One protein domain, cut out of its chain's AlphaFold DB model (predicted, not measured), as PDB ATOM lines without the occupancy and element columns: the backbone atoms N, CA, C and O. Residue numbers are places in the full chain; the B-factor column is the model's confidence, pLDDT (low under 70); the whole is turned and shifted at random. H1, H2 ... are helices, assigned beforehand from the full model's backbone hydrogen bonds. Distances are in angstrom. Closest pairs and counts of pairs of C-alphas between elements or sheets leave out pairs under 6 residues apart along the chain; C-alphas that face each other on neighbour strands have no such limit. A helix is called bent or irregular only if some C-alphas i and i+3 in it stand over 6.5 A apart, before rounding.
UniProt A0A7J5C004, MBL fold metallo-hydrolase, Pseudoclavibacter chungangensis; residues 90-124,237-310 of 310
ATOM      1  N   PRO A  90      25.028 -44.526  -4.122       64.44
ATOM      2  CA  PRO A  90      26.070 -45.517  -3.897       64.44
ATOM      3  C   PRO A  90      26.855 -45.243  -2.605       64.44
ATOM      4  O   PRO A  90      27.021 -44.098  -2.190       64.44
ATOM      5  N   GLU A  91      27.422 -46.297  -2.013       71.81
ATOM      6  CA  GLU A  91      28.166 -46.243  -0.738       71.81
ATOM      7  C   GLU A  91      29.327 -45.232  -0.771       71.81
ATOM      8  O   GLU A  91      29.554 -44.484   0.172       71.81
ATOM      9  N   TRP A  92      30.020 -45.105  -1.910       70.56
ATOM     10  CA  TRP A  92      31.103 -44.125  -2.066       70.56
ATOM     11  C   TRP A  92      30.624 -42.662  -2.027       70.56
ATOM     12  O   TRP A  92      31.452 -41.752  -1.968       70.56
ATOM     13  N   ARG A  93      29.311 -42.391  -2.078       71.50
ATOM     14  CA  ARG A  93      28.749 -41.042  -1.917       71.50
ATOM     15  C   ARG A  93      28.371 -40.710  -0.479       71.50
ATOM     16  O   ARG A  93      28.187 -39.520  -0.222       71.50
ATOM     17  N   ASP A  94      28.313 -41.666   0.447       72.75
ATOM     18  CA  ASP A  94      28.160 -41.348   1.870       72.75
ATOM     19  C   ASP A  94      29.469 -40.770   2.451       72.75
ATOM     20  O   ASP A  94      30.541 -40.941   1.877       72.75
ATOM     21  N   GLY A  95      29.413 -40.025   3.561       73.38
ATOM     22  CA  GLY A  95      30.589 -39.306   4.072       73.38
ATOM     23  C   GLY A  95      31.784 -40.206   4.428       73.38
ATOM     24  O   GLY A  95      32.929 -39.842   4.157       73.38
ATOM     25  N   ALA A  96      31.531 -41.384   5.002       78.44
ATOM     26  CA  ALA A  96      32.582 -42.314   5.414       78.44
ATOM     27  C   ALA A  96      33.074 -43.164   4.231       78.44
ATOM     28  O   ALA A  96      34.280 -43.283   4.007       78.44
ATOM     29  N   GLY A  97      32.144 -43.690   3.435       82.06
ATOM     30  CA  GLY A  97      32.394 -44.430   2.207       82.06
ATOM     31  C   GLY A  97      33.136 -43.592   1.174       82.06
ATOM     32  O   GLY A  97      34.054 -44.096   0.531       82.06
ATOM     33  N   ARG A  98      32.854 -42.288   1.073       86.31
ATOM     34  CA  ARG A  98      33.604 -41.371   0.206       86.31
ATOM     35  C   ARG A  98      35.050 -41.220   0.637       86.31
ATOM     36  O   ARG A  98      35.938 -41.307  -0.205       86.31
ATOM     37  N   ALA A  99      35.301 -40.999   1.926       87.06
ATOM     38  CA  ALA A  99      36.665 -40.878   2.433       87.06
ATOM     39  C   ALA A  99      37.475 -42.159   2.156       87.06
ATOM     40  O   ALA A  99      38.584 -42.082   1.624       87.06
ATOM     41  N   ALA A 100      36.880 -43.327   2.423       89.81
ATOM     42  CA  ALA A 100      37.488 -44.627   2.143       89.81
ATOM     43  C   ALA A 100      37.713 -44.866   0.637       89.81
ATOM     44  O   ALA A 100      38.768 -45.361   0.232       89.81
ATOM     45  N   ALA A 101      36.754 -44.480  -0.211       91.81
ATOM     46  CA  ALA A 101      36.872 -44.592  -1.660       91.81
ATOM     47  C   ALA A 101      37.997 -43.704  -2.205       91.81
ATOM     48  O   ALA A 101      38.820 -44.186  -2.974       91.81
ATOM     49  N   LEU A 102      38.100 -42.444  -1.770       94.19
ATOM     50  CA  LEU A 102      39.171 -41.530  -2.191       94.19
ATOM     51  C   LEU A 102      40.564 -42.062  -1.824       94.19
ATOM     52  O   LEU A 102      41.502 -41.944  -2.615       94.19
ATOM     53  N   GLU A 103      40.698 -42.672  -0.647       94.56
ATOM     54  CA  GLU A 103      41.931 -43.342  -0.240       94.56
ATOM     55  C   GLU A 103      42.239 -44.554  -1.124       94.56
ATOM     56  O   GLU A 103      43.324 -44.623  -1.705       94.56
ATOM     57  N   THR A 104      41.267 -45.451  -1.301       94.88
ATOM     58  CA  THR A 104      41.388 -46.658  -2.140       94.88
ATOM     59  C   THR A 104      41.695 -46.311  -3.599       94.88
ATOM     60  O   THR A 104      42.485 -46.980  -4.264       94.88
ATOM     61  N   TRP A 105      41.114 -45.227  -4.113       96.75
ATOM     62  CA  TRP A 105      41.346 -44.728  -5.467       96.75
ATOM     63  C   TRP A 105      42.713 -44.055  -5.637       96.75
ATOM     64  O   TRP A 105      43.088 -43.720  -6.764       96.75
ATOM     65  N   GLY A 106      43.479 -43.880  -4.557       96.94
ATOM     66  CA  GLY A 106      44.804 -43.270  -4.584       96.94
ATOM     67  C   GLY A 106      44.767 -41.775  -4.891       96.94
ATOM     68  O   GLY A 106      45.693 -41.264  -5.520       96.94
ATOM     69  N   VAL A 107      43.700 -41.080  -4.486       96.38
ATOM     70  CA  VAL A 107      43.603 -39.620  -4.617       96.38
ATOM     71  C   VAL A 107      44.680 -38.967  -3.735       96.38
ATOM     72  O   VAL A 107      44.827 -39.381  -2.575       96.38
ATOM     73  N   PRO A 108      45.452 -37.979  -4.236       95.56
ATOM     74  CA  PRO A 108      46.452 -37.269  -3.443       95.56
ATOM     75  C   PRO A 108      45.831 -36.615  -2.211       95.56
ATOM     76  O   PRO A 108      44.709 -36.123  -2.273       95.56
ATOM     77  N   VAL A 109      46.557 -36.607  -1.090       93.44
ATOM     78  CA  VAL A 109      46.049 -36.108   0.204       93.44
ATOM     79  C   VAL A 109      45.500 -34.684   0.093       93.44
ATOM     80  O   VAL A 109      44.426 -34.416   0.626       93.44
ATOM     81  N   ASP A 110      46.184 -33.824  -0.662       92.50
ATOM     82  CA  ASP A 110      45.808 -32.420  -0.847       92.50
ATOM     83  C   ASP A 110      44.471 -32.247  -1.594       92.50
ATOM     84  O   ASP A 110      43.764 -31.272  -1.359       92.50
ATOM     85  N   ASP A 111      44.073 -33.213  -2.431       90.44
ATOM     86  CA  ASP A 111      42.809 -33.186  -3.183       90.44
ATOM     87  C   ASP A 111      41.637 -33.832  -2.412       90.44
ATOM     88  O   ASP A 111      40.466 -33.649  -2.766       90.44
ATOM     89  N   ARG A 112      41.915 -34.625  -1.363       92.19
ATOM     90  CA  ARG A 112      40.884 -35.430  -0.677       92.19
ATOM     91  C   ARG A 112      39.859 -34.577   0.052       92.19
ATOM     92  O   ARG A 112      38.685 -34.929   0.027       92.19
ATOM     93  N   ALA A 113      40.279 -33.494   0.706       88.38
ATOM     94  CA  ALA A 113      39.381 -32.660   1.505       88.38
ATOM     95  C   ALA A 113      38.292 -32.009   0.635       88.38
ATOM     96  O   ALA A 113      37.106 -32.113   0.949       88.38
ATOM     97  N   ASP A 114      38.690 -31.432  -0.499       87.31
ATOM     98  CA  ASP A 114      37.775 -30.788  -1.443       87.31
ATOM     99  C   ASP A 114      36.790 -31.793  -2.049       87.31
ATOM    100  O   ASP A 114      35.591 -31.526  -2.141       87.31
ATOM    101  N   LEU A 115      37.276 -32.979  -2.427       87.94
ATOM    102  CA  LEU A 115      36.431 -34.033  -2.984       87.94
ATOM    103  C   LEU A 115      35.514 -34.665  -1.930       87.94
ATOM    104  O   LEU A 115      34.368 -34.990  -2.238       87.94
ATOM    105  N   ALA A 116      35.965 -34.791  -0.682       86.81
ATOM    106  CA  ALA A 116      35.135 -35.265   0.418       86.81
ATOM    107  C   ALA A 116      33.977 -34.297   0.715       86.81
ATOM    108  O   ALA A 116      32.872 -34.750   1.019       86.81
ATOM    109  N   ALA A 117      34.208 -32.988   0.562       84.50
ATOM    110  CA  ALA A 117      33.242 -31.927   0.840       84.50
ATOM    111  C   ALA A 117      32.182 -31.707  -0.258       84.50
ATOM    112  O   ALA A 117      31.245 -30.937  -0.046       84.50
ATOM    113  N   VAL A 118      32.289 -32.361  -1.423       80.38
ATOM    114  CA  VAL A 118      31.273 -32.258  -2.486       80.38
ATOM    115  C   VAL A 118      29.927 -32.745  -1.950       80.38
ATOM    116  O   VAL A 118      29.778 -33.919  -1.620       80.38
ATOM    117  N   ALA A 119      28.929 -31.870  -1.859       66.44
ATOM    118  CA  ALA A 119      27.605 -32.275  -1.396       66.44
ATOM    119  C   ALA A 119      27.041 -33.417  -2.274       66.44
ATOM    120  O   ALA A 119      27.305 -33.446  -3.484       66.44
ATOM    121  N   PRO A 120      26.286 -34.372  -1.702       62.78
ATOM    122  CA  PRO A 120      25.409 -35.220  -2.506       62.78
ATOM    123  C   PRO A 120      24.559 -34.331  -3.423       62.78
ATOM    124  O   PRO A 120      24.209 -33.216  -3.037       62.78
ATOM    125  N   ALA A 121      24.279 -34.791  -4.645       54.44
ATOM    126  CA  ALA A 121      23.462 -34.003  -5.574       54.44
ATOM    127  C   ALA A 121      22.031 -33.841  -5.044       54.44
ATOM    128  O   ALA A 121      21.391 -32.839  -5.337       54.44
ATOM    129  N   ASP A 122      21.599 -34.784  -4.204       54.41
ATOM    130  CA  ASP A 122      20.260 -34.861  -3.662       54.41
ATOM    131  C   ASP A 122      20.298 -35.146  -2.157       54.41
ATOM    132  O   ASP A 122      20.897 -36.113  -1.693       54.41
ATOM    133  N   GLU A 123      19.627 -34.294  -1.383       50.84
ATOM    134  CA  GLU A 123      19.258 -34.556   0.017       50.84
ATOM    135  C   GLU A 123      17.923 -35.320   0.127       50.84
ATOM    136  O   GLU A 123      17.350 -35.463   1.209       50.84
ATOM    137  N   HIS A 124      17.418 -35.813  -1.006       56.28
ATOM    138  CA  HIS A 124      16.160 -36.534  -1.095       56.28
ATOM    139  C   HIS A 124      16.249 -37.845  -0.301       56.28
ATOM    140  O   HIS A 124      17.207 -38.609  -0.418       56.28
ATOM    141  N   ARG A 237      35.514 -48.448 -25.635       94.25
ATOM    142  CA  ARG A 237      36.655 -47.536 -25.853       94.25
ATOM    143  C   ARG A 237      37.320 -47.167 -24.531       94.25
ATOM    144  O   ARG A 237      38.537 -47.266 -24.418       94.25
ATOM    145  N   ARG A 238      36.521 -46.791 -23.528       94.56
ATOM    146  CA  ARG A 238      37.018 -46.464 -22.187       94.56
ATOM    147  C   ARG A 238      37.722 -47.648 -21.529       94.56
ATOM    148  O   ARG A 238      38.813 -47.486 -20.991       94.56
ATOM    149  N   LEU A 239      37.126 -48.835 -21.609       96.44
ATOM    150  CA  LEU A 239      37.693 -50.066 -21.071       96.44
ATOM    151  C   LEU A 239      39.045 -50.388 -21.718       96.44
ATOM    152  O   LEU A 239      39.980 -50.744 -21.010       96.44
ATOM    153  N   ALA A 240      39.173 -50.205 -23.036       96.12
ATOM    154  CA  ALA A 240      40.434 -50.408 -23.744       96.12
ATOM    155  C   ALA A 240      41.534 -49.425 -23.296       96.12
ATOM    156  O   ALA A 240      42.676 -49.842 -23.113       96.12
ATOM    157  N   GLU A 241      41.207 -48.146 -23.076       96.88
ATOM    158  CA  GLU A 241      42.162 -47.163 -22.534       96.88
ATOM    159  C   GLU A 241      42.633 -47.551 -21.124       96.88
ATOM    160  O   GLU A 241      43.830 -47.541 -20.844       96.88
ATOM    161  N   VAL A 242      41.702 -47.945 -20.249       97.50
ATOM    162  CA  VAL A 242      42.014 -48.392 -18.883       97.50
ATOM    163  C   VAL A 242      42.873 -49.658 -18.897       97.50
ATOM    164  O   VAL A 242      43.887 -49.718 -18.202       97.50
ATOM    165  N   ALA A 243      42.520 -50.644 -19.724       97.06
ATOM    166  CA  ALA A 243      43.288 -51.876 -19.879       97.06
ATOM    167  C   ALA A 243      44.710 -51.605 -20.396       97.06
ATOM    168  O   ALA A 243      45.657 -52.225 -19.919       97.06
ATOM    169  N   ALA A 244      44.888 -50.651 -21.315       97.19
ATOM    170  CA  ALA A 244      46.211 -50.261 -21.802       97.19
ATOM    171  C   ALA A 244      47.085 -49.642 -20.697       97.19
ATOM    172  O   ALA A 244      48.275 -49.946 -20.621       97.19
ATOM    173  N   VAL A 245      46.506 -48.819 -19.812       97.94
ATOM    174  CA  VAL A 245      47.230 -48.283 -18.646       97.94
ATOM    175  C   VAL A 245      47.644 -49.413 -17.703       97.94
ATOM    176  O   VAL A 245      48.805 -49.469 -17.310       97.94
ATOM    177  N   LEU A 246      46.727 -50.330 -17.383       96.94
ATOM    178  CA  LEU A 246      46.996 -51.459 -16.486       96.94
ATOM    179  C   LEU A 246      47.993 -52.470 -17.071       96.94
ATOM    180  O   LEU A 246      48.743 -53.088 -16.324       96.94
ATOM    181  N   ALA A 247      48.050 -52.620 -18.394       96.44
ATOM    182  CA  ALA A 247      49.060 -53.450 -19.046       96.44
ATOM    183  C   ALA A 247      50.477 -52.864 -18.905       96.44
ATOM    184  O   ALA A 247      51.443 -53.617 -18.809       96.44
ATOM    185  N   ALA A 248      50.607 -51.532 -18.893       97.06
ATOM    186  CA  ALA A 248      51.884 -50.847 -18.698       97.06
ATOM    187  C   ALA A 248      52.268 -50.710 -17.212       97.06
ATOM    188  O   ALA A 248      53.448 -50.762 -16.873       97.06
ATOM    189  N   GLU A 249      51.281 -50.532 -16.332       97.31
ATOM    190  CA  GLU A 249      51.451 -50.356 -14.888       97.31
ATOM    191  C   GLU A 249      50.311 -51.082 -14.140       97.31
ATOM    192  O   GLU A 249      49.269 -50.479 -13.867       97.31
ATOM    193  N   PRO A 250      50.485 -52.376 -13.806       95.75
ATOM    194  CA  PRO A 250      49.432 -53.199 -13.189       95.75
ATOM    195  C   PRO A 250      48.874 -52.643 -11.870       95.75
ATOM    196  O   PRO A 250      47.675 -52.772 -11.585       95.75
ATOM    197  N   ASP A 251      49.734 -51.967 -11.108       95.62
ATOM    198  CA  ASP A 251      49.429 -51.386  -9.797       95.62
ATOM    199  C   ASP A 251      48.944 -49.927  -9.877       95.62
ATOM    200  O   ASP A 251      48.809 -49.257  -8.850       95.62
ATOM    201  N   ALA A 252      48.662 -49.407 -11.081       97.56
ATOM    202  CA  ALA A 252      48.178 -48.042 -11.245       97.56
ATOM    203  C   ALA A 252      46.883 -47.811 -10.441       97.56
ATOM    204  O   ALA A 252      45.897 -48.548 -10.566       97.56
ATOM    205  N   SER A 253      46.874 -46.744  -9.638       97.88
ATOM    206  CA  SER A 253      45.691 -46.323  -8.884       97.88
ATOM    207  C   SER A 253      44.589 -45.792  -9.804       97.88
ATOM    208  O   SER A 253      44.850 -45.345 -10.923       97.88
ATOM    209  N   VAL A 254      43.345 -45.764  -9.320       97.62
ATOM    210  CA  VAL A 254      42.204 -45.185 -10.056       97.62
ATOM    211  C   VAL A 254      42.465 -43.721 -10.422       97.62
ATOM    212  O   VAL A 254      42.185 -43.313 -11.548       97.62
ATOM    213  N   TRP A 255      43.066 -42.944  -9.518       96.75
ATOM    214  CA  TRP A 255      43.495 -41.572  -9.790       96.75
ATOM    215  C   TRP A 255      44.493 -41.493 -10.953       96.75
ATOM    216  O   TRP A 255      44.312 -40.694 -11.878       96.75
ATOM    217  N   SER A 256      45.520 -42.350 -10.920       96.62
ATOM    218  CA  SER A 256      46.554 -42.445 -11.955       96.62
ATOM    219  C   SER A 256      45.946 -42.805 -13.312       96.62
ATOM    220  O   SER A 256      46.150 -42.085 -14.289       96.62
ATOM    221  N   ILE A 257      45.103 -43.839 -13.361       97.62
ATOM    222  CA  ILE A 257      44.381 -44.253 -14.570       97.62
ATOM    223  C   ILE A 257      43.522 -43.101 -15.102       97.62
ATOM    224  O   ILE A 257      43.666 -42.707 -16.259       97.62
ATOM    225  N   ALA A 258      42.683 -42.494 -14.256       95.88
ATOM    226  CA  ALA A 258      41.781 -41.412 -14.650       95.88
ATOM    227  C   ALA A 258      42.522 -40.191 -15.229       95.88
ATOM    228  O   ALA A 258      41.925 -39.399 -15.965       95.88
ATOM    229  N   SER A 259      43.801 -39.998 -14.884       93.44
ATOM    230  CA  SER A 259      44.645 -38.917 -15.414       93.44
ATOM    231  C   SER A 259      45.254 -39.200 -16.793       93.44
ATOM    232  O   SER A 259      45.678 -38.260 -17.463       93.44
ATOM    233  N   ARG A 260      45.278 -40.467 -17.228       95.00
ATOM    234  CA  ARG A 260      45.937 -40.931 -18.464       95.00
ATOM    235  C   ARG A 260      44.958 -41.304 -19.580       95.00
ATOM    236  O   ARG A 260      45.374 -41.477 -20.720       95.00
ATOM    237  N   ILE A 261      43.675 -41.432 -19.252       94.38
ATOM    238  CA  ILE A 261      42.601 -41.749 -20.201       94.38
ATOM    239  C   ILE A 261      41.924 -40.482 -20.734       94.38
ATOM    240  O   ILE A 261      42.040 -39.398 -20.153       94.38
ATOM    241  N   THR A 262      41.218 -40.597 -21.859       91.06
ATOM    242  CA  THR A 262      40.576 -39.438 -22.501       91.06
ATOM    243  C   THR A 262      39.346 -38.994 -21.709       91.06
ATOM    244  O   THR A 262      38.871 -39.722 -20.859       91.06
ATOM    245  N   TRP A 263      38.769 -37.815 -21.931       87.69
ATOM    246  CA  TRP A 263      37.475 -37.440 -21.331       87.69
ATOM    247  C   TRP A 263      36.737 -36.520 -22.291       87.69
ATOM    248  O   TRP A 263      37.363 -35.621 -22.846       87.69
ATOM    249  N   SER A 264      35.423 -36.696 -22.459       80.81
ATOM    250  CA  SER A 264      34.629 -35.860 -23.373       80.81
ATOM    251  C   SER A 264      34.684 -34.372 -23.001       80.81
ATOM    252  O   SER A 264      34.748 -33.525 -23.882       80.81
ATOM    253  N   ALA A 265      34.735 -34.055 -21.701       75.81
ATOM    254  CA  ALA A 265      34.911 -32.692 -21.186       75.81
ATOM    255  C   ALA A 265      36.392 -32.257 -21.063       75.81
ATOM    256  O   ALA A 265      36.685 -31.159 -20.589       75.81
ATOM    257  N   GLY A 266      37.336 -33.123 -21.450       82.88
ATOM    258  CA  GLY A 266      38.765 -32.975 -21.177       82.88
ATOM    259  C   GLY A 266      39.118 -33.128 -19.690       82.88
ATOM    260  O   GLY A 266      38.297 -32.908 -18.802       82.88
ATOM    261  N   ARG A 267      40.376 -33.482 -19.384       78.88
ATOM    262  CA  ARG A 267      40.832 -33.652 -17.988       78.88
ATOM    263  C   ARG A 267      40.691 -32.366 -17.164       78.88
ATOM    264  O   ARG A 267      40.288 -32.430 -16.010       78.88
ATOM    265  N   GLY A 268      40.981 -31.207 -17.760       76.50
ATOM    266  CA  GLY A 268      40.864 -29.905 -17.087       76.50
ATOM    267  C   GLY A 268      39.425 -29.498 -16.734       76.50
ATOM    268  O   GLY A 268      39.239 -28.637 -15.872       76.50
ATOM    269  N   GLY A 269      38.427 -30.124 -17.373       76.25
ATOM    270  CA  GLY A 269      37.003 -29.905 -17.117       76.25
ATOM    271  C   GLY A 269      36.435 -30.732 -15.959       76.25
ATOM    272  O   GLY A 269      35.319 -30.466 -15.520       76.25
ATOM    273  N   LEU A 270      37.182 -31.707 -15.429       84.44
ATOM    274  CA  LEU A 270      36.721 -32.546 -14.321       84.44
ATOM    275  C   LEU A 270      37.036 -31.891 -12.977       84.44
ATOM    276  O   LEU A 270      38.193 -31.817 -12.568       84.44
ATOM    277  N   ARG A 271      35.998 -31.434 -12.272       86.31
ATOM    278  CA  ARG A 271      36.088 -30.873 -10.914       86.31
ATOM    279  C   ARG A 271      34.861 -31.261 -10.094       86.31
ATOM    280  O   ARG A 271      33.817 -31.579 -10.667       86.31
ATOM    281  N   GLY A 272      34.985 -31.217  -8.767       87.31
ATOM    282  CA  GLY A 272      33.886 -31.504  -7.841       87.31
ATOM    283  C   GLY A 272      33.200 -32.837  -8.154       87.31
ATOM    284  O   GLY A 272      33.866 -33.859  -8.331       87.31
ATOM    285  N   PHE A 273      31.873 -32.809  -8.296       83.12
ATOM    286  CA  PHE A 273      31.071 -33.996  -8.604       83.12
ATOM    287  C   PHE A 273      31.513 -34.726  -9.882       83.12
ATOM    288  O   PHE A 273      31.567 -35.954  -9.894       83.12
ATOM    289  N   HIS A 274      31.892 -34.005 -10.941       84.62
ATOM    290  CA  HIS A 274      32.320 -34.645 -12.189       84.62
ATOM    291  C   HIS A 274      33.609 -35.442 -12.023       84.62
ATOM    292  O   HIS A 274      33.751 -36.501 -12.627       84.62
ATOM    293  N   LEU A 275      34.537 -34.957 -11.192       89.88
ATOM    294  CA  LEU A 275      35.760 -35.693 -10.894       89.88
ATOM    295  C   LEU A 275      35.464 -36.926 -10.034       89.88
ATOM    296  O   LEU A 275      35.974 -37.998 -10.334       89.88
ATOM    297  N   LEU A 276      34.593 -36.808  -9.028       88.81
ATOM    298  CA  LEU A 276      34.150 -37.960  -8.235       88.81
ATOM    299  C   LEU A 276      33.485 -39.038  -9.099       88.81
ATOM    300  O   LEU A 276      33.874 -40.201  -9.034       88.81
ATOM    301  N   SER A 277      32.529 -38.645  -9.942       87.06
ATOM    302  CA  SER A 277      31.842 -39.557 -10.862       87.06
ATOM    303  C   SER A 277      32.825 -40.206 -11.845       87.06
ATOM    304  O   SER A 277      32.784 -41.416 -12.060       87.06
ATOM    305  N   ALA A 278      33.778 -39.434 -12.378       91.38
ATOM    306  CA  ALA A 278      34.839 -39.947 -13.238       91.38
ATOM    307  C   ALA A 278      35.721 -40.993 -12.534       91.38
ATOM    308  O   ALA A 278      36.054 -42.014 -13.138       91.38
ATOM    309  N   LEU A 279      36.092 -40.771 -11.269       94.12
ATOM    310  CA  LEU A 279      36.880 -41.727 -10.484       94.12
ATOM    311  C   LEU A 279      36.086 -43.003 -10.193       94.12
ATOM    312  O   LEU A 279      36.597 -44.090 -10.452       94.12
ATOM    313  N   ALA A 280      34.828 -42.879  -9.763       92.06
ATOM    314  CA  ALA A 280      33.949 -44.023  -9.532       92.06
ATOM    315  C   ALA A 280      33.785 -44.875 -10.799       92.06
ATOM    316  O   ALA A 280      33.966 -46.089 -10.779       92.06
ATOM    317  N   GLN A 281      33.513 -44.253 -11.947       92.88
ATOM    318  CA  GLN A 281      33.428 -44.995 -13.204       92.88
ATOM    319  C   GLN A 281      34.780 -45.598 -13.600       92.88
ATOM    320  O   GLN A 281      34.825 -46.721 -14.099       92.88
ATOM    321  N   THR A 282      35.893 -44.898 -13.362       95.81
ATOM    322  CA  THR A 282      37.233 -45.441 -13.634       95.81
ATOM    323  C   THR A 282      37.510 -46.683 -12.789       95.81
ATOM    324  O   THR A 282      38.070 -47.640 -13.321       95.81
ATOM    325  N   SER A 283      37.079 -46.724 -11.523       95.56
ATOM    326  CA  SER A 283      37.237 -47.921 -10.691       95.56
ATOM    327  C   SER A 283      36.447 -49.103 -11.253       95.56
ATOM    328  O   SER A 283      37.013 -50.179 -11.410       95.56
ATOM    329  N   MET A 284      35.199 -48.890 -11.691       95.06
ATOM    330  CA  MET A 284      34.398 -49.943 -12.335       95.06
ATOM    331  C   MET A 284      35.070 -50.492 -13.602       95.06
ATOM    332  O   MET A 284      35.078 -51.704 -13.822       95.06
ATOM    333  N   HIS A 285      35.664 -49.625 -14.429       96.75
ATOM    334  CA  HIS A 285      36.408 -50.058 -15.615       96.75
ATOM    335  C   HIS A 285      37.695 -50.804 -15.242       96.75
ATOM    336  O   HIS A 285      38.023 -51.788 -15.898       96.75
ATOM    337  N   ALA A 286      38.418 -50.363 -14.209       96.62
ATOM    338  CA  ALA A 286      39.639 -51.024 -13.754       96.62
ATOM    339  C   ALA A 286      39.349 -52.427 -13.203       96.62
ATOM    340  O   ALA A 286      40.050 -53.376 -13.550       96.62
ATOM    341  N   ASP A 287      38.280 -52.580 -12.420       94.50
ATOM    342  CA  ASP A 287      37.836 -53.879 -11.909       94.50
ATOM    343  C   ASP A 287      37.425 -54.812 -13.052       94.50
ATOM    344  O   ASP A 287      37.804 -55.984 -13.077       94.50
ATOM    345  N   LEU A 288      36.705 -54.288 -14.051       94.25
ATOM    346  CA  LEU A 288      36.317 -55.062 -15.230       94.25
ATOM    347  C   LEU A 288      37.531 -55.454 -16.086       94.25
ATOM    348  O   LEU A 288      37.595 -56.583 -16.570       94.25
ATOM    349  N   ALA A 289      38.513 -54.562 -16.233       94.75
ATOM    350  CA  ALA A 289      39.751 -54.823 -16.965       94.75
ATOM    351  C   ALA A 289      40.638 -55.880 -16.291       94.75
ATOM    352  O   ALA A 289      41.402 -56.561 -16.968       94.75
ATOM    353  N   ARG A 290      40.527 -56.051 -14.971       91.81
ATOM    354  CA  ARG A 290      41.216 -57.116 -14.226       91.81
ATOM    355  C   ARG A 290      40.451 -58.444 -14.223       91.81
ATOM    356  O   ARG A 290      40.977 -59.437 -13.731       91.81
ATOM    357  N   SER A 291      39.226 -58.471 -14.746       91.25
ATOM    358  CA  SER A 291      38.385 -59.668 -14.767       91.25
ATOM    359  C   SER A 291      38.621 -60.536 -16.008       91.25
ATOM    360  O   SER A 291      39.024 -60.054 -17.067       91.25
ATOM    361  N   GLU A 292      38.245 -61.811 -15.914       84.62
ATOM    362  CA  GLU A 292      38.277 -62.759 -17.038       84.62
ATOM    363  C   GLU A 292      37.349 -62.349 -18.200       84.62
ATOM    364  O   GLU A 292      37.547 -62.775 -19.337       84.62
ATOM    365  N   ARG A 293      36.372 -61.459 -17.958       84.56
ATOM    366  CA  ARG A 293      35.439 -60.969 -18.989       84.56
ATOM    367  C   ARG A 293      36.084 -60.017 -20.000       84.56
ATOM    368  O   ARG A 293      35.483 -59.776 -21.049       84.56
ATOM    369  N   LEU A 294      37.273 -59.471 -19.719       85.12
ATOM    370  CA  LEU A 294      37.909 -58.460 -20.570       85.12
ATOM    371  C   LEU A 294      38.071 -58.936 -22.021       85.12
ATOM    372  O   LEU A 294      37.722 -58.205 -22.950       85.12
ATOM    373  N   ALA A 295      38.582 -60.156 -22.218       80.38
ATOM    374  CA  ALA A 295      38.864 -60.689 -23.550       80.38
ATOM    375  C   ALA A 295      37.590 -60.793 -24.404       80.38
ATOM    376  O   ALA A 295      37.567 -60.308 -25.537       80.38
ATOM    377  N   THR A 296      36.515 -61.347 -23.837       83.25
ATOM    378  CA  THR A 296      35.212 -61.478 -24.503       83.25
ATOM    379  C   THR A 296      34.634 -60.113 -24.870       83.25
ATOM    380  O   THR A 296      34.220 -59.899 -26.008       83.25
ATOM    381  N   LEU A 297      34.668 -59.153 -23.942       83.00
ATOM    382  CA  LEU A 297      34.120 -57.813 -24.167       83.00
ATOM    383  C   LEU A 297      34.873 -57.043 -25.264       83.00
ATOM    384  O   LEU A 297      34.247 -56.367 -26.082       83.00
ATOM    385  N   LEU A 298      36.204 -57.155 -25.317       80.94
ATOM    386  CA  LEU A 298      37.007 -56.487 -26.345       80.94
ATOM    387  C   LEU A 298      36.912 -57.166 -27.719       80.94
ATOM    388  O   LEU A 298      36.941 -56.462 -28.730       80.94
ATOM    389  N   ALA A 299      36.741 -58.490 -27.783       76.75
ATOM    390  CA  ALA A 299      36.502 -59.203 -29.042       76.75
ATOM    391  C   ALA A 299      35.198 -58.744 -29.722       76.75
ATOM    392  O   ALA A 299      35.165 -58.497 -30.929       76.75
ATOM    393  N   CYS A 300      34.148 -58.489 -28.934       67.44
ATOM    394  CA  CYS A 300      32.877 -57.966 -29.435       67.44
ATOM    395  C   CYS A 300      32.966 -56.537 -30.016       67.44
ATOM    396  O   CYS A 300      32.020 -56.090 -30.671       67.44
ATOM    397  N   ARG A 301      34.066 -55.800 -29.784       68.69
ATOM    398  CA  ARG A 301      34.325 -54.476 -30.385       68.69
ATOM    399  C   ARG A 301      34.984 -54.578 -31.761       68.69
ATOM    400  O   ARG A 301      34.757 -53.722 -32.608       68.69
ATOM    401  N   SER A 302      35.807 -55.598 -31.995       53.53
ATOM    402  CA  SER A 302      36.516 -55.790 -33.268       53.53
ATOM    403  C   SER A 302      35.671 -56.491 -34.341       53.53
ATOM    404  O   SER A 302      36.177 -56.751 -35.431       53.53
ATOM    405  N   GLY A 303      34.396 -56.793 -34.056       47.00
ATOM    406  CA  GLY A 303      33.523 -57.573 -34.941       47.00
ATOM    407  C   GLY A 303      33.878 -59.064 -34.988       47.00
ATOM    408  O   GLY A 303      33.389 -59.782 -35.857       47.00
ATOM    409  N   GLY A 304      34.739 -59.536 -34.079       37.09
ATOM    410  CA  GLY A 304      35.104 -60.943 -33.972       37.09
ATOM    411  C   GLY A 304      34.078 -61.704 -33.141       37.09
ATOM    412  O   GLY A 304      33.801 -61.325 -32.005       37.09
ATOM    413  N   ALA A 305      33.531 -62.791 -33.691       32.50
ATOM    414  CA  ALA A 305      32.803 -63.774 -32.894       32.50
ATOM    415  C   ALA A 305      33.695 -64.260 -31.731       32.50
ATOM    416  O   ALA A 305      34.910 -64.398 -31.929       32.50
ATOM    417  N   PRO A 306      33.133 -64.516 -30.534       37.91
ATOM    418  CA  PRO A 306      33.912 -65.048 -29.425       37.91
ATOM    419  C   PRO A 306      34.574 -66.371 -29.847       37.91
ATOM    420  O   PRO A 306      33.967 -67.145 -30.599       37.91
ATOM    421  N   PRO A 307      35.815 -66.650 -29.410       38.25
ATOM    422  CA  PRO A 307      36.414 -67.954 -29.641       38.25
ATOM    423  C   PRO A 307      35.552 -68.991 -28.918       38.25
ATOM    424  O   PRO A 307      35.398 -68.932 -27.704       38.25
ATOM    425  N   GLY A 308      34.934 -69.894 -29.681       35.59
ATOM    426  CA  GLY A 308      34.155 -70.987 -29.113       35.59
ATOM    427  C   GLY A 308      35.039 -71.859 -28.228       35.59
ATOM    428  O   GLY A 308      36.138 -72.237 -28.648       35.59
ATOM    429  N   ASP A 309      34.546 -72.157 -27.025       46.47
ATOM    430  CA  ASP A 309      35.159 -73.114 -26.109       46.47
ATOM    431  C   ASP A 309      35.422 -74.438 -26.841       46.47
ATOM    432  O   ASP A 309      34.540 -74.991 -27.511       46.47
ATOM    433  N   ARG A 310      36.662 -74.921 -26.735       33.69
ATOM    434  CA  ARG A 310      37.057 -76.285 -27.091       33.69
ATOM    435  C   ARG A 310      37.311 -77.078 -25.827       33.69
ATOM    436  O   ARG A 310      37.967 -76.512 -24.926       33.69
TER     437      ARG A 310
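This is residues 90 to 124 and 237 to 310 of the 310 residues of the protein "MBL fold metallo-hydrolase" of Pseudoclavibacter chungangensis (UniProt A0A7J5C004). One long helix, H5, runs lengthwise through an elongated body: H3 and H4 cross it on one side, the hairpin of H1 and H2 packs near its first half, and short H6 follows beyond its far end. The printed part has 109 residues with six named helices, H1 to H6 in order, and no named strand: all helix. It is only just loose, close to compact, with a radius of gyration of the C-alphas of 15.9 A and spans of 51 by 30 by 25 A.

Find C-alpha 273 at (31.071, -33.996, -8.604); from there H5 runs 24.1 A to C-alpha 289 at (39.751, -54.823, -16.965). H3, residues 237 to 248, is 17.1 A long, and H4 holds residues 254 to 260. H1, residues 95 to 104, begins at (30.589, -39.306, 4.072). H2 is residues 109 to 116, only just irregular: C-alphas 110 and 113 are 6.8 A apart. H6 is residues 294 to 299.

Look at Val 254 and Ser 283, whose C-alphas, 5.7 A apart, are the closest where H4 and H5 touch, about perpendicular at 83 degrees. H3 touches H5's residues 282 to 289, closest at C-alphas 243 and 289, 5.4 A. H1 and H2, a helical hairpin, touch, closest at C-alphas 99 and 116, 6.2 A. H2 and H5 are close but not clearly touching, as are H5 and H6. Every O i to N i+4 pair is within hydrogen-bond range in H1, H3, H4, H5 and H6; in H2, 2 of 4 are.

C-alphas 123 and 310 are farthest apart, 52.8 A. Residues 125 to 236 are not printed; C-alphas 124 and 237 are 34.0 A apart across this cut. The H4 to H5 link is long. pLDDT is under 70 at residues 90, 119 to 124 and 300 to 310.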